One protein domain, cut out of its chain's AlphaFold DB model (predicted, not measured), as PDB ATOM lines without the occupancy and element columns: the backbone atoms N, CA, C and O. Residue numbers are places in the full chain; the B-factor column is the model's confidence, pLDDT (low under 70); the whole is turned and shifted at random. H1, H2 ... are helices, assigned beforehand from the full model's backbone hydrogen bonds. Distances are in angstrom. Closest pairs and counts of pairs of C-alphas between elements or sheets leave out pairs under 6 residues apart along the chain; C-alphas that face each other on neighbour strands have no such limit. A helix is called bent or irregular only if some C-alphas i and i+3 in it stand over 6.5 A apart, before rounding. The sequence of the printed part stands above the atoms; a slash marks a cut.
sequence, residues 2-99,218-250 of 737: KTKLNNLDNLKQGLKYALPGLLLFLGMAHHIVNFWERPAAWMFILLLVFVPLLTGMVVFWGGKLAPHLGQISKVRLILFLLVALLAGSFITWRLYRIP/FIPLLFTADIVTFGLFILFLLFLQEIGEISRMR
ATOM      1  N   LYS A   2      70.076 -15.063  -2.264       48.09
ATOM      2  CA  LYS A   2      69.551 -15.937  -3.349       48.09
ATOM      3  C   LYS A   2      69.452 -17.435  -2.990       48.09
ATOM      4  O   LYS A   2      68.434 -18.057  -3.256       48.09
ATOM      5  N   THR A   3      70.445 -18.003  -2.305       54.72
ATOM      6  CA  THR A   3      70.428 -19.409  -1.842       54.72
ATOM      7  C   THR A   3      69.361 -19.704  -0.780       54.72
ATOM      8  O   THR A   3      68.803 -20.795  -0.769       54.72
ATOM      9  N   LYS A   4      69.018 -18.736   0.086       54.34
ATOM     10  CA  LYS A   4      67.927 -18.891   1.070       54.34
ATOM     11  C   LYS A   4      66.538 -18.761   0.426       54.34
ATOM     12  O   LYS A   4      65.628 -19.462   0.851       54.34
ATOM     13  N   LEU A   5      66.389 -17.915  -0.599       55.28
ATOM     14  CA  LEU A   5      65.146 -17.779  -1.374       55.28
ATOM     15  C   LEU A   5      64.841 -19.044  -2.195       55.28
ATOM     16  O   LEU A   5      63.731 -19.557  -2.107       55.28
ATOM     17  N   ASN A   6      65.845 -19.634  -2.857       62.00
ATOM     18  CA  ASN A   6      65.675 -20.903  -3.580       62.00
ATOM     19  C   ASN A   6      65.238 -22.062  -2.662       62.00
ATOM     20  O   ASN A   6      64.435 -22.899  -3.064       62.00
ATOM     21  N   ASN A   7      65.710 -22.100  -1.411       68.44
ATOM     22  CA  ASN A   7      65.280 -23.121  -0.448       68.44
ATOM     23  C   ASN A   7      63.805 -22.976  -0.045       68.44
ATOM     24  O   ASN A   7      63.142 -23.979   0.205       68.44
ATOM     25  N   LEU A   8      63.281 -21.751  -0.002       70.44
ATOM     26  CA  LEU A   8      61.895 -21.472   0.379       70.44
ATOM     27  C   LEU A   8      60.908 -21.838  -0.738       70.44
ATOM     28  O   LEU A   8      59.844 -22.389  -0.457       70.44
ATOM     29  N   ASP A   9      61.279 -21.609  -1.997       75.31
ATOM     30  CA  ASP A   9      60.466 -22.022  -3.145       75.31
ATOM     31  C   ASP A   9      60.504 -23.539  -3.364       75.31
ATOM     32  O   ASP A   9      59.461 -24.142  -3.625       75.31
ATOM     33  N   ASN A  10      61.652 -24.184  -3.131       73.75
ATOM     34  CA  ASN A  10      61.755 -25.645  -3.113       73.75
ATOM     35  C   ASN A  10      60.902 -26.264  -1.993       73.75
ATOM     36  O   ASN A  10      60.230 -27.271  -2.216       73.75
ATOM     37  N   LEU A  11      60.860 -25.637  -0.810       73.44
ATOM     38  CA  LEU A  11      59.996 -26.070   0.292       73.44
ATOM     39  C   LEU A  11      58.510 -25.932  -0.076       73.44
ATOM     40  O   LEU A  11      57.736 -26.867   0.122       73.44
ATOM     41  N   LYS A  12      58.107 -24.795  -0.663       77.75
ATOM     42  CA  LYS A  12      56.732 -24.571  -1.143       77.75
ATOM     43  C   LYS A  12      56.338 -25.557  -2.239       77.75
ATOM     44  O   LYS A  12      55.193 -26.000  -2.262       77.75
ATOM     45  N   GLN A  13      57.252 -25.907  -3.144       76.56
ATOM     46  CA  GLN A  13      57.008 -26.945  -4.145       76.56
ATOM     47  C   GLN A  13      56.877 -28.328  -3.498       76.56
ATOM     48  O   GLN A  13      55.911 -29.025  -3.792       76.56
ATOM     49  N   GLY A  14      57.752 -28.695  -2.557       73.00
ATOM     50  CA  GLY A  14      57.650 -29.953  -1.809       73.00
ATOM     51  C   GLY A  14      56.324 -30.096  -1.050       73.00
ATOM     52  O   GLY A  14      55.677 -31.140  -1.116       73.00
ATOM     53  N   LEU A  15      55.854 -29.012  -0.423       79.50
ATOM     54  CA  LEU A  15      54.556 -28.952   0.262       79.50
ATOM     55  C   LEU A  15      53.366 -29.226  -0.672       79.50
ATOM     56  O   LEU A  15      52.392 -29.839  -0.239       79.50
ATOM     57  N   LYS A  16      53.443 -28.849  -1.959       88.00
ATOM     58  CA  LYS A  16      52.385 -29.152  -2.944       88.00
ATOM     59  C   LYS A  16      52.254 -30.650  -3.227       88.00
ATOM     60  O   LYS A  16      51.154 -31.113  -3.519       88.00
ATOM     61  N   TYR A  17      53.348 -31.406  -3.130       90.12
ATOM     62  CA  TYR A  17      53.367 -32.851  -3.389       90.12
ATOM     63  C   TYR A  17      53.159 -33.700  -2.127       90.12
ATOM     64  O   TYR A  17      52.809 -34.875  -2.241       90.12
ATOM     65  N   ALA A  18      53.306 -33.107  -0.937       93.12
ATOM     66  CA  ALA A  18      53.113 -33.794   0.339       93.12
ATOM     67  C   ALA A  18      51.680 -34.317   0.523       93.12
ATOM     68  O   ALA A  18      51.494 -35.442   0.978       93.12
ATOM     69  N   LEU A  19      50.662 -33.538   0.132       93.31
ATOM     70  CA  LEU A  19      49.264 -33.966   0.249       93.31
ATOM     71  C   LEU A  19      48.937 -35.163  -0.670       93.31
ATOM     72  O   LEU A  19      48.436 -36.160  -0.153       93.31
ATOM     73  N   PRO A  20      49.247 -35.145  -1.985       93.75
ATOM     74  CA  PRO A  20      49.122 -36.335  -2.827       93.75
ATOM     75  C   PRO A  20      49.906 -37.539  -2.298       93.75
ATOM     76  O   PRO A  20      49.376 -38.644  -2.311       93.75
ATOM     77  N   GLY A  21      51.133 -37.337  -1.799       95.56
ATOM     78  CA  GLY A  21      51.942 -38.407  -1.204       95.56
ATOM     79  C   GLY A  21      51.297 -39.025   0.041       95.56
ATOM     80  O   GLY A  21      51.270 -40.247   0.177       95.56
ATOM     81  N   LEU A  22      50.715 -38.198   0.914       97.00
ATOM     82  CA  LEU A  22      49.962 -38.645   2.087       97.00
ATOM     83  C   LEU A  22      48.684 -39.396   1.695       97.00
ATOM     84  O   LEU A  22      48.416 -40.456   2.249       97.00
ATOM     85  N   LEU A  23      47.900 -38.879   0.746       96.62
ATOM     86  CA  LEU A  23      46.670 -39.540   0.294       96.62
ATOM     87  C   LEU A  23      46.972 -40.879  -0.388       96.62
ATOM     88  O   LEU A  23      46.304 -41.865  -0.089       96.62
ATOM     89  N   LEU A  24      48.018 -40.923  -1.221       96.25
ATOM     90  CA  LEU A  24      48.516 -42.147  -1.849       96.25
ATOM     91  C   LEU A  24      48.939 -43.177  -0.794       96.25
ATOM     92  O   LEU A  24      48.584 -44.349  -0.899       96.25
ATOM     93  N   PHE A  25      49.658 -42.741   0.247       97.62
ATOM     94  CA  PHE A  25      50.008 -43.598   1.378       97.62
ATOM     95  C   PHE A  25      48.765 -44.146   2.073       97.62
ATOM     96  O   PHE A  25      48.665 -45.353   2.254       97.62
ATOM     97  N   LEU A  26      47.824 -43.279   2.459       96.88
ATOM     98  CA  LEU A  26      46.641 -43.687   3.212       96.88
ATOM     99  C   LEU A  26      45.789 -44.693   2.429       96.88
ATOM    100  O   LEU A  26      45.392 -45.702   3.010       96.88
ATOM    101  N   GLY A  27      45.572 -44.470   1.128       96.38
ATOM    102  CA  GLY A  27      44.822 -45.410   0.293       96.38
ATOM    103  C   GLY A  27      45.574 -46.725   0.061       96.38
ATOM    104  O   GLY A  27      45.036 -47.804   0.292       96.38
ATOM    105  N   MET A  28      46.862 -46.685  -0.302       96.00
ATOM    106  CA  MET A  28      47.643 -47.920  -0.484       96.00
ATOM    107  C   MET A  28      47.775 -48.722   0.817       96.00
ATOM    108  O   MET A  28      47.607 -49.940   0.824       96.00
ATOM    109  N   ALA A  29      48.068 -48.054   1.932       96.06
ATOM    110  CA  ALA A  29      48.264 -48.707   3.217       96.06
ATOM    111  C   ALA A  29      46.949 -49.279   3.769       96.06
ATOM    112  O   ALA A  29      46.971 -50.312   4.449       96.06
ATOM    113  N   HIS A  30      45.807 -48.660   3.445       95.62
ATOM    114  CA  HIS A  30      44.490 -49.207   3.751       95.62
ATOM    115  C   HIS A  30      44.305 -50.606   3.150       95.62
ATOM    116  O   HIS A  30      43.956 -51.524   3.893       95.62
ATOM    117  N   HIS A  31      44.608 -50.776   1.859       94.50
ATOM    118  CA  HIS A  31      44.360 -52.022   1.123       94.50
ATOM    119  C   HIS A  31      45.471 -53.071   1.265       94.50
ATOM    120  O   HIS A  31      45.185 -54.262   1.324       94.50
ATOM    121  N   ILE A  32      46.741 -52.656   1.333       94.81
ATOM    122  CA  ILE A  32      47.882 -53.591   1.284       94.81
ATOM    123  C   ILE A  32      48.233 -54.136   2.673       94.81
ATOM    124  O   ILE A  32      48.517 -55.321   2.824       94.81
ATOM    125  N   VAL A  33      48.241 -53.280   3.701       95.56
ATOM    126  CA  VAL A  33      48.732 -53.654   5.042       95.56
ATOM    127  C   VAL A  33      47.667 -53.567   6.132       95.56
ATOM    128  O   VAL A  33      48.000 -53.763   7.305       95.56
ATOM    129  N   ASN A  34      46.404 -53.310   5.769       95.06
ATOM    130  CA  ASN A  34      45.300 -53.047   6.697       95.06
ATOM    131  C   ASN A  34      45.684 -51.966   7.726       95.06
ATOM    132  O   ASN A  34      45.542 -52.171   8.930       95.06
ATOM    133  N   PHE A  35      46.236 -50.837   7.260       95.56
ATOM    134  CA  PHE A  35      46.851 -49.784   8.090       95.56
ATOM    135  C   PHE A  35      46.034 -49.414   9.332       95.56
ATOM    136  O   PHE A  35      46.565 -49.367  10.439       95.56
ATOM    137  N   TRP A  36      44.729 -49.218   9.158       94.69
ATOM    138  CA  TRP A  36      43.818 -48.803  10.222       94.69
ATOM    139  C   TRP A  36      43.618 -49.862  11.320       94.69
ATOM    140  O   TRP A  36      43.261 -49.525  12.448       94.69
ATOM    141  N   GLU A  37      43.901 -51.131  11.039       94.12
ATOM    142  CA  GLU A  37      43.779 -52.228  12.004       94.12
ATOM    143  C   GLU A  37      45.076 -52.427  12.819       94.12
ATOM    144  O   GLU A  37      45.096 -53.183  13.790       94.12
ATOM    145  N   ARG A  38      46.173 -51.735  12.466       94.69
ATOM    146  CA  ARG A  38      47.490 -51.887  13.111       94.69
ATOM    147  C   ARG A  38      47.611 -51.072  14.401       94.69
ATOM    148  O   ARG A  38      47.026 -49.995  14.489       94.69
ATOM    149  N   PRO A  39      48.402 -51.506  15.402       93.25
ATOM    150  CA  PRO A  39      48.660 -50.708  16.604       93.25
ATOM    151  C   PRO A  39      49.179 -49.299  16.276       93.25
ATOM    152  O   PRO A  39      49.871 -49.107  15.279       93.25
ATOM    153  N   ALA A  40      48.879 -48.307  17.122       91.25
ATOM    154  CA  ALA A  40      49.215 -46.902  16.858       91.25
ATOM    155  C   ALA A  40      50.716 -46.665  16.597       91.25
ATOM    156  O   ALA A  40      51.062 -45.904  15.698       91.25
ATOM    157  N   ALA A  41      51.599 -47.369  17.315       94.81
ATOM    158  CA  ALA A  41      53.044 -47.307  17.089       94.81
ATOM    159  C   ALA A  41      53.430 -47.754  15.666       94.81
ATOM    160  O   ALA A  41      54.192 -47.072  14.987       94.81
ATOM    161  N   TRP A  42      52.841 -48.850  15.174       95.81
ATOM    162  CA  TRP A  42      53.055 -49.327  13.805       95.81
ATOM    163  C   TRP A  42      52.501 -48.358  12.767       95.81
ATOM    164  O   TRP A  42      53.164 -48.098  11.769       95.81
ATOM    165  N   MET A  43      51.319 -47.786  13.005       95.44
ATOM    166  CA  MET A  43      50.763 -46.762  12.120       95.44
ATOM    167  C   MET A  43      51.694 -45.550  12.012       95.44
ATOM    168  O   MET A  43      51.942 -45.066  10.911       95.44
ATOM    169  N   PHE A  44      52.244 -45.090  13.138       96.38
ATOM    170  CA  PHE A  44      53.187 -43.977  13.167       96.38
ATOM    171  C   PHE A  44      54.485 -44.300  12.410       96.38
ATOM    172  O   PHE A  44      54.909 -43.500  11.582       96.38
ATOM    173  N   ILE A  45      55.071 -45.485  12.626       97.25
ATOM    174  CA  ILE A  45      56.274 -45.938  11.905       97.25
ATOM    175  C   ILE A  45      56.009 -46.012  10.397       97.25
ATOM    176  O   ILE A  45      56.786 -45.474   9.610       97.25
ATOM    177  N   LEU A  46      54.900 -46.637   9.984       96.75
ATOM    178  CA  LEU A  46      54.530 -46.742   8.571       96.75
ATOM    179  C   LEU A  46      54.348 -45.356   7.942       96.75
ATOM    180  O   LEU A  46      54.843 -45.121   6.846       96.75
ATOM    181  N   LEU A  47      53.691 -44.429   8.643       96.69
ATOM    182  CA  LEU A  47      53.494 -43.061   8.167       96.69
ATOM    183  C   LEU A  47      54.833 -42.322   8.025       96.69
ATOM    184  O   LEU A  47      55.087 -41.720   6.984       96.69
ATOM    185  N   LEU A  48      55.706 -42.410   9.031       97.06
ATOM    186  CA  LEU A  48      57.008 -41.737   9.050       97.06
ATOM    187  C   LEU A  48      57.950 -42.256   7.956       97.06
ATOM    188  O   LEU A  48      58.704 -41.472   7.387       97.06
ATOM    189  N   VAL A  49      57.892 -43.550   7.634       96.50
ATOM    190  CA  VAL A  49      58.733 -44.162   6.594       96.50
ATOM    191  C   VAL A  49      58.142 -43.964   5.198       96.50
ATOM    192  O   VAL A  49      58.829 -43.494   4.293       96.50
ATOM    193  N   PHE A  50      56.870 -44.313   4.989       97.12
ATOM    194  CA  PHE A  50      56.305 -44.405   3.641       97.12
ATOM    195  C   PHE A  50      55.758 -43.085   3.096       97.12
ATOM    196  O   PHE A  50      55.793 -42.903   1.880       97.12
ATOM    197  N   VAL A  51      55.305 -42.136   3.929       96.75
ATOM    198  CA  VAL A  51      54.838 -40.832   3.412       96.75
ATOM    199  C   VAL A  51      55.974 -40.050   2.743       96.75
ATOM    200  O   VAL A  51      55.759 -39.583   1.620       96.75
ATOM    201  N   PRO A  52      57.187 -39.930   3.322       96.25
ATOM    202  CA  PRO A  52      58.306 -39.293   2.629       96.25
ATOM    203  C   PRO A  52      58.712 -40.029   1.349       96.25
ATOM    204  O   PRO A  52      58.965 -39.374   0.341       96.25
ATOM    205  N   LEU A  53      58.713 -41.370   1.353       96.25
ATOM    206  CA  LEU A  53      59.032 -42.177   0.168       96.25
ATOM    207  C   LEU A  53      58.030 -41.942  -0.968       96.25
ATOM    208  O   LEU A  53      58.431 -41.669  -2.098       96.25
ATOM    209  N   LEU A  54      56.728 -41.994  -0.675       95.81
ATOM    210  CA  LEU A  54      55.675 -41.782  -1.667       95.81
ATOM    211  C   LEU A  54      55.593 -40.320  -2.114       95.81
ATOM    212  O   LEU A  54      55.391 -40.058  -3.295       95.81
ATOM    213  N   THR A  55      55.839 -39.362  -1.217       95.19
ATOM    214  CA  THR A  55      55.978 -37.945  -1.588       95.19
ATOM    215  C   THR A  55      57.172 -37.747  -2.522       95.19
ATOM    216  O   THR A  55      57.028 -37.121  -3.568       95.19
ATOM    217  N   GLY A  56      58.331 -38.329  -2.200       94.50
ATOM    218  CA  GLY A  56      59.518 -38.308  -3.054       94.50
ATOM    219  C   GLY A  56      59.264 -38.949  -4.418       94.50
ATOM    220  O   GLY A  56      59.667 -38.399  -5.439       94.50
ATOM    221  N   MET A  57      58.513 -40.053  -4.454       94.31
ATOM    222  CA  MET A  57      58.066 -40.698  -5.688       94.31
ATOM    223  C   MET A  57      57.167 -39.769  -6.521       94.31
ATOM    224  O   MET A  57      57.392 -39.625  -7.720       94.31
ATOM    225  N   VAL A  58      56.191 -39.094  -5.904       94.12
ATOM    226  CA  VAL A  58      55.318 -38.121  -6.586       94.12
ATOM    227  C   VAL A  58      56.119 -36.927  -7.112       94.12
ATOM    228  O   VAL A  58      55.885 -36.502  -8.239       94.12
ATOM    229  N   VAL A  59      57.081 -36.406  -6.345       93.62
ATOM    230  CA  VAL A  59      57.980 -35.326  -6.791       93.62
ATOM    231  C   VAL A  59      58.818 -35.784  -7.985       93.62
ATOM    232  O   VAL A  59      58.874 -35.090  -8.999       93.62
ATOM    233  N   PHE A  60      59.433 -36.966  -7.893       93.00
ATOM    234  CA  PHE A  60      60.276 -37.531  -8.945       93.00
ATOM    235  C   PHE A  60      59.496 -37.730 -10.250       93.00
ATOM    236  O   PHE A  60      59.888 -37.209 -11.297       93.00
ATOM    237  N   TRP A  61      58.358 -38.426 -10.192       92.56
ATOM    238  CA  TRP A  61      57.530 -38.665 -11.373       92.56
ATOM    239  C   TRP A  61      56.840 -37.397 -11.864       92.56
ATOM    240  O   TRP A  61      56.768 -37.182 -13.068       92.56
ATOM    241  N   GLY A  62      56.385 -36.522 -10.966       91.44
ATOM    242  CA  GLY A  62      55.798 -35.230 -11.315       91.44
ATOM    243  C   GLY A  62      56.778 -34.345 -12.082       91.44
ATOM    244  O   GLY A  62      56.413 -33.787 -13.116       91.44
ATOM    245  N   GLY A  63      58.038 -34.285 -11.639       90.56
ATOM    246  CA  GLY A  63      59.112 -33.579 -12.338       90.56
ATOM    247  C   GLY A  63      59.425 -34.181 -13.709       90.56
ATOM    248  O   GLY A  63      59.589 -33.445 -14.678       90.56
ATOM    249  N   LYS A  64      59.433 -35.516 -13.823       92.12
ATOM    250  CA  LYS A  64      59.616 -36.224 -15.102       92.12
ATOM    251  C   LYS A  64      58.445 -36.036 -16.069       92.12
ATOM    252  O   LYS A  64      58.660 -35.945 -17.270       92.12
ATOM    253  N   LEU A  65      57.217 -35.962 -15.564       93.62
ATOM    254  CA  LEU A  65      56.009 -35.789 -16.371       93.62
ATOM    255  C   LEU A  65      55.815 -34.343 -16.835       93.62
ATOM    256  O   LEU A  65      55.326 -34.130 -17.943       93.62
ATOM    257  N   ALA A  66      56.189 -33.349 -16.022       92.19
ATOM    258  CA  ALA A  66      55.884 -31.938 -16.269       92.19
ATOM    259  C   ALA A  66      56.265 -31.425 -17.680       92.19
ATOM    260  O   ALA A  66      55.402 -30.809 -18.316       92.19
ATOM    261  N   PRO A  67      57.459 -31.721 -18.242       91.12
ATOM    262  CA  PRO A  67      57.822 -31.301 -19.601       91.12
ATOM    263  C   PRO A  67      56.916 -31.893 -20.689       91.12
ATOM    264  O   PRO A  67      56.697 -31.284 -21.738       91.12
ATOM    265  N   HIS A  68      56.373 -33.086 -20.445       93.19
ATOM    266  CA  HIS A  68      55.479 -33.763 -21.375       93.19
ATOM    267  C   HIS A  68      54.030 -33.302 -21.226       93.19
ATOM    268  O   HIS A  68      53.330 -33.190 -22.231       93.19
ATOM    269  N   LEU A  69      53.582 -32.973 -20.008       92.12
ATOM    270  CA  LEU A  69      52.228 -32.460 -19.767       92.12
ATOM    271  C   LEU A  69      51.962 -31.157 -20.533       92.12
ATOM    272  O   LEU A  69      50.845 -30.951 -21.001       92.12
ATOM    273  N   GLY A  70      52.989 -30.326 -20.744       90.06
ATOM    274  CA  GLY A  70      52.893 -29.119 -21.576       90.06
ATOM    275  C   GLY A  70      52.583 -29.384 -23.057       90.06
ATOM    276  O   GLY A  70      52.102 -28.492 -23.749       90.06
ATOM    277  N   GLN A  71      52.813 -30.607 -23.550       92.31
ATOM    278  CA  GLN A  71      52.521 -31.010 -24.935       92.31
ATOM    279  C   GLN A  71      51.077 -31.516 -25.102       92.31
ATOM    280  O   GLN A  71      50.601 -31.691 -26.226       92.31
ATOM    281  N   ILE A  72      50.371 -31.757 -23.994       93.50
ATOM    282  CA  ILE A  72      49.003 -32.275 -23.976       93.50
ATOM    283  C   ILE A  72      48.028 -31.096 -23.933       93.50
ATOM    284  O   ILE A  72      48.181 -30.157 -23.154       93.50
ATOM    285  N   SER A  73      46.980 -31.135 -24.757       94.31
ATOM    286  CA  SER A  73      45.965 -30.080 -24.734       94.31
ATOM    287  C   SER A  73      45.186 -30.074 -23.412       94.31
ATOM    288  O   SER A  73      44.852 -31.128 -22.869       94.31
ATOM    289  N   LYS A  74      44.808 -28.882 -22.928       95.38
ATOM    290  CA  LYS A  74      44.037 -28.716 -21.678       95.38
ATOM    291  C   LYS A  74      42.755 -29.555 -21.653       95.38
ATOM    292  O   LYS A  74      42.462 -30.193 -20.651       95.38
ATOM    293  N   VAL A  75      42.028 -29.610 -22.773       94.50
ATOM    294  CA  VAL A  75      40.812 -30.432 -22.912       94.50
ATOM    295  C   VAL A  75      41.113 -31.917 -22.682       94.50
ATOM    296  O   VAL A  75      40.353 -32.598 -22.001       94.50
ATOM    297  N   ARG A  76      42.240 -32.421 -23.205       94.25
ATOM    298  CA  ARG A  76      42.640 -33.821 -23.021       94.25
ATOM    299  C   ARG A  76      43.086 -34.102 -21.584       94.25
ATOM    300  O   ARG A  76      42.744 -35.153 -21.059       94.25
ATOM    301  N   LEU A  77      43.763 -33.156 -20.929       96.12
ATOM    302  CA  LEU A  77      44.108 -33.263 -19.504       96.12
ATOM    303  C   LEU A  77      42.861 -33.323 -18.610       96.12
ATOM    304  O   LEU A  77      42.793 -34.172 -17.727       96.12
ATOM    305  N   ILE A  78      41.862 -32.469 -18.866       96.75
ATOM    306  CA  ILE A  78      40.580 -32.497 -18.139       96.75
ATOM    307  C   ILE A  78      39.883 -33.843 -18.352       96.75
ATOM    308  O   ILE A  78      39.432 -34.451 -17.387       96.75
ATOM    309  N   LEU A  79      39.844 -34.342 -19.594       95.31
ATOM    310  CA  LEU A  79      39.281 -35.659 -19.890       95.31
ATOM    311  C   LEU A  79      39.997 -36.771 -19.111       95.31
ATOM    312  O   LEU A  79      39.331 -37.609 -18.513       95.31
ATOM    313  N   PHE A  80      41.333 -36.773 -19.078       96.69
ATOM    314  CA  PHE A  80      42.099 -37.766 -18.318       96.69
ATOM    315  C   PHE A  80      41.816 -37.692 -16.820       96.69
ATOM    316  O   PHE A  80      41.636 -38.733 -16.196       96.69
ATOM    317  N   LEU A  81      41.720 -36.487 -16.254       96.94
ATOM    318  CA  LEU A  81      41.375 -36.300 -14.847       96.94
ATOM    319  C   LEU A  81      39.967 -36.821 -14.537       96.94
ATOM    320  O   LEU A  81      39.792 -37.542 -13.559       96.94
ATOM    321  N   LEU A  82      38.974 -36.506 -15.373       97.00
ATOM    322  CA  LEU A  82      37.602 -36.988 -15.195       97.00
ATOM    323  C   LEU A  82      37.528 -38.516 -15.281       97.00
ATOM    324  O   LEU A  82      36.947 -39.148 -14.403       97.00
ATOM    325  N   VAL A  83      38.158 -39.117 -16.296       96.00
ATOM    326  CA  VAL A  83      38.213 -40.581 -16.451       96.00
ATOM    327  C   VAL A  83      38.909 -41.228 -15.254       96.00
ATOM    328  O   VAL A  83      38.410 -42.216 -14.720       96.00
ATOM    329  N   ALA A  84      40.022 -40.658 -14.794       97.19
ATOM    330  CA  ALA A  84      40.754 -41.145 -13.634       97.19
ATOM    331  C   ALA A  84      39.938 -41.057 -12.338       97.19
ATOM    332  O   ALA A  84      39.928 -42.014 -11.570       97.19
ATOM    333  N   LEU A  85      39.216 -39.957 -12.103       96.81
ATOM    334  CA  LEU A  85      38.360 -39.799 -10.924       96.81
ATOM    335  C   LEU A  85      37.160 -40.750 -10.951       96.81
ATOM    336  O   LEU A  85      36.835 -41.338  -9.922       96.81
ATOM    337  N   LEU A  86      36.526 -40.944 -12.112       96.38
ATOM    338  CA  LEU A  86      35.422 -41.896 -12.266       96.38
ATOM    339  C   LEU A  86      35.894 -43.336 -12.045       96.38
ATOM    340  O   LEU A  86      35.280 -44.071 -11.273       96.38
ATOM    341  N   ALA A  87      37.015 -43.722 -12.660       95.06
ATOM    342  CA  ALA A  87      37.615 -45.038 -12.462       95.06
ATOM    343  C   ALA A  87      38.061 -45.238 -11.005       95.06
ATOM    344  O   ALA A  87      37.761 -46.267 -10.410       95.06
ATOM    345  N   GLY A  88      38.709 -44.236 -10.405       96.69
ATOM    346  CA  GLY A  88      39.115 -44.253  -9.002       96.69
ATOM    347  C   GLY A  88      37.928 -44.390  -8.050       96.69
ATOM    348  O   GLY A  88      37.984 -45.194  -7.126       96.69
ATOM    349  N   SER A  89      36.819 -43.696  -8.319       96.75
ATOM    350  CA  SER A  89      35.568 -43.811  -7.552       96.75
ATOM    351  C   SER A  89      34.934 -45.190  -7.680       96.75
ATOM    352  O   SER A  89      34.528 -45.769  -6.676       96.75
ATOM    353  N   PHE A  90      34.897 -45.751  -8.891       94.44
ATOM    354  CA  PHE A  90      34.379 -47.097  -9.121       94.44
ATOM    355  C   PHE A  90      35.215 -48.168  -8.404       94.44
ATOM    356  O   PHE A  90      34.661 -49.020  -7.712       94.44
ATOM    357  N   ILE A  91      36.546 -48.103  -8.526       94.12
ATOM    358  CA  ILE A  91      37.464 -49.037  -7.857       94.12
ATOM    359  C   ILE A  91      37.348 -48.890  -6.339       94.12
ATOM    360  O   ILE A  91      37.233 -49.899  -5.650       94.12
ATOM    361  N   THR A  92      37.303 -47.652  -5.833       95.56
ATOM    362  CA  THR A  92      37.102 -47.373  -4.405       95.56
ATOM    363  C   THR A  92      35.819 -48.014  -3.922       95.56
ATOM    364  O   THR A  92      35.870 -48.811  -3.004       95.56
ATOM    365  N   TRP A  93      34.680 -47.748  -4.565       93.88
ATOM    366  CA  TRP A  93      33.397 -48.342  -4.190       93.88
ATOM    367  C   TRP A  93      33.430 -49.876  -4.186       93.88
ATOM    368  O   TRP A  93      32.884 -50.501  -3.280       93.88
ATOM    369  N   ARG A  94      34.109 -50.495  -5.161       89.44
ATOM    370  CA  ARG A  94      34.175 -51.957  -5.295       89.44
ATOM    371  C   ARG A  94      35.109 -52.629  -4.291       89.44
ATOM    372  O   ARG A  94      34.834 -53.759  -3.880       89.44
ATOM    373  N   LEU A  95      36.230 -51.990  -3.975       91.50
ATOM    374  CA  LEU A  95      37.232 -52.496  -3.034       91.50
ATOM    375  C   LEU A  95      37.028 -51.946  -1.621       91.50
ATOM    376  O   LEU A  95      37.775 -52.319  -0.721       91.50
ATOM    377  N   TYR A  96      36.028 -51.083  -1.427       89.31
ATOM    378  CA  TYR A  96      35.773 -50.416  -0.162       89.31
ATOM    379  C   TYR A  96      35.609 -51.446   0.947       89.31
ATOM    380  O   TYR A  96      34.671 -52.248   0.954       89.31
ATOM    381  N   ARG A  97      36.528 -51.398   1.909       90.25
ATOM    382  CA  ARG A  97      36.485 -52.223   3.105       90.25
ATOM    383  C   ARG A  97      36.442 -51.304   4.305       90.25
ATOM    384  O   ARG A  97      37.340 -50.503   4.532       90.25
ATOM    385  N   ILE A  98      35.409 -51.452   5.120       92.00
ATOM    386  CA  ILE A  98      35.340 -50.726   6.382       92.00
ATOM    387  C   ILE A  98      36.390 -51.331   7.325       92.00
ATOM    388  O   ILE A  98      36.353 -52.542   7.556       92.00
ATOM    389  N   PRO A  99      37.339 -50.539   7.854       94.12
ATOM    390  CA  PRO A  99      38.355 -51.068   8.747       94.12
ATOM    391  C   PRO A  99      37.745 -51.463  10.089       94.12
ATOM    392  O   PRO A  99      36.787 -50.852  10.567       94.12
ATOM    393  N   PHE A 218      36.179 -39.501   9.351       94.88
ATOM    394  CA  PHE A 218      37.015 -40.655   9.036       94.88
ATOM    395  C   PHE A 218      36.606 -41.360   7.736       94.88
ATOM    396  O   PHE A 218      37.465 -41.660   6.910       94.88
ATOM    397  N   ILE A 219      35.304 -41.591   7.526       94.44
ATOM    398  CA  ILE A 219      34.805 -42.296   6.338       94.44
ATOM    399  C   ILE A 219      35.061 -41.475   5.061       94.44
ATOM    400  O   ILE A 219      35.641 -42.032   4.126       94.44
ATOM    401  N   PRO A 220      34.736 -40.163   4.993       95.94
ATOM    402  CA  PRO A 220      35.074 -39.362   3.817       95.94
ATOM    403  C   PRO A 220      36.577 -39.243   3.570       95.94
ATOM    404  O   PRO A 220      36.984 -39.226   2.411       95.94
ATOM    405  N   LEU A 221      37.408 -39.195   4.621       95.44
ATOM    406  CA  LEU A 221      38.866 -39.209   4.473       95.44
ATOM    407  C   LEU A 221      39.339 -40.504   3.807       95.44
ATOM    408  O   LEU A 221      40.107 -40.440   2.850       95.44
ATOM    409  N   LEU A 222      38.870 -41.657   4.293       95.19
ATOM    410  CA  LEU A 222      39.207 -42.968   3.741       95.19
ATOM    411  C   LEU A 222      38.796 -43.069   2.269       95.19
ATOM    412  O   LEU A 222      39.609 -43.391   1.409       95.19
ATOM    413  N   PHE A 223      37.548 -42.701   1.982       95.75
ATOM    414  CA  PHE A 223      36.995 -42.734   0.634       95.75
ATOM    415  C   PHE A 223      37.738 -41.784  -0.317       95.75
ATOM    416  O   PHE A 223      38.067 -42.150  -1.440       95.75
ATOM    417  N   THR A 224      38.068 -40.573   0.142       96.31
ATOM    418  CA  THR A 224      38.838 -39.596  -0.645       96.31
ATOM    419  C   THR A 224      40.263 -40.080  -0.892       96.31
ATOM    420  O   THR A 224      40.762 -39.949  -2.008       96.31
ATOM    421  N   ALA A 225      40.921 -40.654   0.120       96.75
ATOM    422  CA  ALA A 225      42.265 -41.206  -0.016       96.75
ATOM    423  C   ALA A 225      42.304 -42.336  -1.053       96.75
ATOM    424  O   ALA A 225      43.191 -42.341  -1.906       96.75
ATOM    425  N   ASP A 226      41.314 -43.228  -1.043       97.00
ATOM    426  CA  ASP A 226      41.184 -44.301  -2.029       97.00
ATOM    427  C   ASP A 226      40.888 -43.763  -3.437       97.00
ATOM    428  O   ASP A 226      41.587 -44.133  -4.385       97.00
ATOM    429  N   ILE A 227      39.938 -42.825  -3.583       97.62
ATOM    430  CA  ILE A 227      39.622 -42.195  -4.880       97.62
ATOM    431  C   ILE A 227      40.864 -41.555  -5.475       97.62
ATOM    432  O   ILE A 227      41.159 -41.747  -6.656       97.62
ATOM    433  N   VAL A 228      41.593 -40.783  -4.668       96.56
ATOM    434  CA  VAL A 228      42.809 -40.105  -5.111       96.56
ATOM    435  C   VAL A 228      43.894 -41.124  -5.429       96.56
ATOM    436  O   VAL A 228      44.546 -40.989  -6.456       96.56
ATOM    437  N   THR A 229      44.062 -42.171  -4.621       96.94
ATOM    438  CA  THR A 229      45.061 -43.223  -4.857       96.94
ATOM    439  C   THR A 229      44.811 -43.937  -6.180       96.94
ATOM    440  O   THR A 229      45.655 -43.892  -7.078       96.94
ATOM    441  N   PHE A 230      43.640 -44.552  -6.344       97.25
ATOM    442  CA  PHE A 230      43.299 -45.276  -7.567       97.25
ATOM    443  C   PHE A 230      43.206 -44.334  -8.772       97.25
ATOM    444  O   PHE A 230      43.674 -44.674  -9.859       97.25
ATOM    445  N   GLY A 231      42.688 -43.120  -8.577       97.50
ATOM    446  CA  GLY A 231      42.656 -42.083  -9.602       97.50
ATOM    447  C   GLY A 231      44.053 -41.684 -10.076       97.50
ATOM    448  O   GLY A 231      44.289 -41.630 -11.279       97.50
ATOM    449  N   LEU A 232      45.015 -41.481  -9.172       96.62
ATOM    450  CA  LEU A 232      46.403 -41.178  -9.534       96.62
ATOM    451  C   LEU A 232      47.063 -42.331 -10.299       96.62
ATOM    452  O   LEU A 232      47.774 -42.065 -11.266       96.62
ATOM    453  N   PHE A 233      46.796 -43.590  -9.936       96.50
ATOM    454  CA  PHE A 233      47.275 -44.751 -10.698       96.50
ATOM    455  C   PHE A 233      46.734 -44.758 -12.136       96.50
ATOM    456  O   PHE A 233      47.509 -44.885 -13.085       96.50
ATOM    457  N   ILE A 234      45.423 -44.570 -12.318       97.31
ATOM    458  CA  ILE A 234      44.811 -44.512 -13.655       97.31
ATOM    459  C   ILE A 234      45.324 -43.304 -14.442       97.31
ATOM    460  O   ILE A 234      45.686 -43.435 -15.610       97.31
ATOM    461  N   LEU A 235      45.416 -42.137 -13.804       97.31
ATOM    462  CA  LEU A 235      45.929 -40.920 -14.424       97.31
ATOM    463  C   LEU A 235      47.379 -41.095 -14.889       97.31
ATOM    464  O   LEU A 235      47.728 -40.684 -15.994       97.31
ATOM    465  N   PHE A 236      48.211 -41.753 -14.080       97.12
ATOM    466  CA  PHE A 236      49.586 -42.078 -14.440       97.12
ATOM    467  C   PHE A 236      49.650 -42.987 -15.674       97.12
ATOM    468  O   PHE A 236      50.395 -42.688 -16.607       97.12
ATOM    469  N   LEU A 237      48.822 -44.036 -15.745       97.38
ATOM    470  CA  LEU A 237      48.728 -44.896 -16.933       97.38
ATOM    471  C   LEU A 237      48.285 -44.119 -18.181       97.38
ATOM    472  O   LEU A 237      48.823 -44.345 -19.265       97.38
ATOM    473  N   LEU A 238      47.348 -43.179 -18.042       97.50
ATOM    474  CA  LEU A 238      46.911 -42.317 -19.145       97.50
ATOM    475  C   LEU A 238      48.020 -41.378 -19.626       97.50
ATOM    476  O   LEU A 238      48.168 -41.177 -20.832       97.50
ATOM    477  N   PHE A 239      48.834 -40.843 -18.715       97.38
ATOM    478  CA  PHE A 239      50.003 -40.054 -19.093       97.38
ATOM    479  C   PHE A 239      51.076 -40.900 -19.777       97.38
ATOM    480  O   PHE A 239      51.588 -40.482 -20.813       97.38
ATOM    481  N   LEU A 240      51.376 -42.102 -19.270       97.25
ATOM    482  CA  LEU A 240      52.285 -43.037 -19.942       97.25
ATOM    483  C   LEU A 240      51.800 -43.369 -21.353       97.25
ATOM    484  O   LEU A 240      52.585 -43.338 -22.301       97.25
ATOM    485  N   GLN A 241      50.501 -43.640 -21.498       96.81
ATOM    486  CA  GLN A 241      49.878 -43.876 -22.791       96.81
ATOM    487  C   GLN A 241      50.081 -42.678 -23.728       96.81
ATOM    488  O   GLN A 241      50.556 -42.856 -24.845       96.81
ATOM    489  N   GLU A 242      49.768 -41.462 -23.281       96.62
ATOM    490  CA  GLU A 242      49.882 -40.249 -24.098       96.62
ATOM    491  C   GLU A 242      51.318 -39.960 -24.543       96.62
ATOM    492  O   GLU A 242      51.568 -39.667 -25.713       96.62
ATOM    493  N   ILE A 243      52.274 -40.073 -23.620       95.81
ATOM    494  CA  ILE A 243      53.699 -39.867 -23.899       95.81
ATOM    495  C   ILE A 243      54.183 -40.908 -24.907       95.81
ATOM    496  O   ILE A 243      54.859 -40.564 -25.880       95.81
ATOM    497  N   GLY A 244      53.784 -42.167 -24.718       95.25
ATOM    498  CA  GLY A 244      54.058 -43.244 -25.657       95.25
ATOM    499  C   GLY A 244      53.484 -42.974 -27.048       95.25
ATOM    500  O   GLY A 244      54.187 -43.151 -28.041       95.25
ATOM    501  N   GLU A 245      52.237 -42.502 -27.145       93.75
ATOM    502  CA  GLU A 245      51.609 -42.140 -28.423       93.75
ATOM    503  C   GLU A 245      52.408 -41.050 -29.146       93.75
ATOM    504  O   GLU A 245      52.755 -41.220 -30.316       93.75
ATOM    505  N   ILE A 246      52.743 -39.961 -28.446       92.69
ATOM    506  CA  ILE A 246      53.491 -38.830 -29.014       92.69
ATOM    507  C   ILE A 246      54.876 -39.281 -29.491       92.69
ATOM    508  O   ILE A 246      55.280 -38.947 -30.607       92.69
ATOM    509  N   SER A 247      55.596 -40.060 -28.676       91.69
ATOM    510  CA  SER A 247      56.927 -40.562 -29.029       91.69
ATOM    511  C   SER A 247      56.889 -41.410 -30.293       91.69
ATOM    512  O   SER A 247      57.679 -41.207 -31.212       91.69
ATOM    513  N   ARG A 248      55.920 -42.322 -30.388       89.44
ATOM    514  CA  ARG A 248      55.819 -43.228 -31.533       89.44
ATOM    515  C   ARG A 248      55.390 -42.527 -32.813       89.44
ATOM    516  O   ARG A 248      55.870 -42.896 -33.881       89.44
ATOM    517  N   MET A 249      54.541 -41.501 -32.723       87.94
ATOM    518  CA  MET A 249      54.223 -40.655 -33.878       87.94
ATOM    519  C   MET A 249      55.473 -39.942 -34.415       87.94
ATOM    520  O   MET A 249      55.631 -39.832 -35.629       87.94
ATOM    521  N   ARG A 250      56.389 -39.505 -33.536       86.69
ATOM    522  CA  ARG A 250      57.673 -38.905 -33.942       86.69
ATOM    523  C   ARG A 250      58.618 -39.936 -34.553       86.69
ATOM    524  O   ARG A 250      59.132 -39.704 -35.639       86.69
TER     525      ARG A 250
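This is residues 2 to 99 and 218 to 250 of the 737 residues of the protein "PMT_2 domain-containing protein" of Anaerolineae bacterium (UniProt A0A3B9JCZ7). A long helix, H4, has H3 crossing it on one side and, on another, the arm H1b of the bent first helix, which crosses between H4 and the long helix H2; the outline of the whole is flat. The first helix is bent, and residues 2 to 12 of its arm H1a stick out from the body. You have 131 printed residues with four named helices, H1 to H4 in that order along the chain, and no named strand; the class is all helix. The whole is only just compact, close to loose, with a radius of gyration of the C-alphas of 16.7 A, and it spans 51 by 45 by 22 A.

Find C-alpha 2 at (69.551, -15.937, -3.349), where H1, residues 2 to 33, begins. By its hydrogen bonds it was assigned as one helix, but it is bent: C-alphas 16 and 19 are 6.6 A apart. Its arms are H1a, residues 2 to 16, 21.7 A long, and H1b, residues 19 to 33, 20.3 A long, at a steep tilt of 43 degrees. Next comes H2, residues 40 to 69, 39.5 A long, from C-alpha 40 at (49.215, -46.902, 16.858); it has a kink of 30 degrees near residue 63 and is only just irregular, with C-alphas 64 and 67 6.9 A apart. H3, residues 74 to 95, is 31.0 A long. H4, residues 218 to 250, runs 47.7 A to C-alpha 250 at (57.673, -38.905, -33.942).

Begin at H4, the hub, which touches three helices. With its residues 223 to 238 it touches H3, opposite ways at a steep tilt of 45 degrees; the closest C-alphas are those of Gly 88 and Gly 231, 4.2 A apart. With residues 222 to 229 it touches H1b, about perpendicular at 74 degrees, closest at the C-alphas of Gly 27 and Asp 226, 4.5 A. H2 and H4 only just touch, with 3 pairs of C-alphas within 8 A, and run the same way at a shallow tilt of 30 degrees; the closest C-alphas are those of His 68 and Ile 243, 6.8 A. Residues 20 to 25 of H1b touch H2, opposite ways at a steep tilt of 55 degrees, closest at the C-alphas of Gly 21 and Thr 55, 4.1 A. H1a is close to H2 but not clearly touching, with the C-alphas of Gly 14 and Val 59 7.3 A apart. H2 and H3 are only just apart, 8.2 A at the closest. In H1a, H1b, H3 and H4 every O i to N i+4 pair is within hydrogen-bond range; in H2, 22 of 26 are.

The C-alphas farthest apart are those of Pro 39 and Arg 250, 52.7 A. Residues 100 to 217 are not printed, and C-alphas 99 and 218 are 10.5 A apart across this cut. The link from H2 to H3 is tight and that from H1 to H2 short. The mean pLDDT of the printed part is 91.8; residues 2 to 7 are under 70.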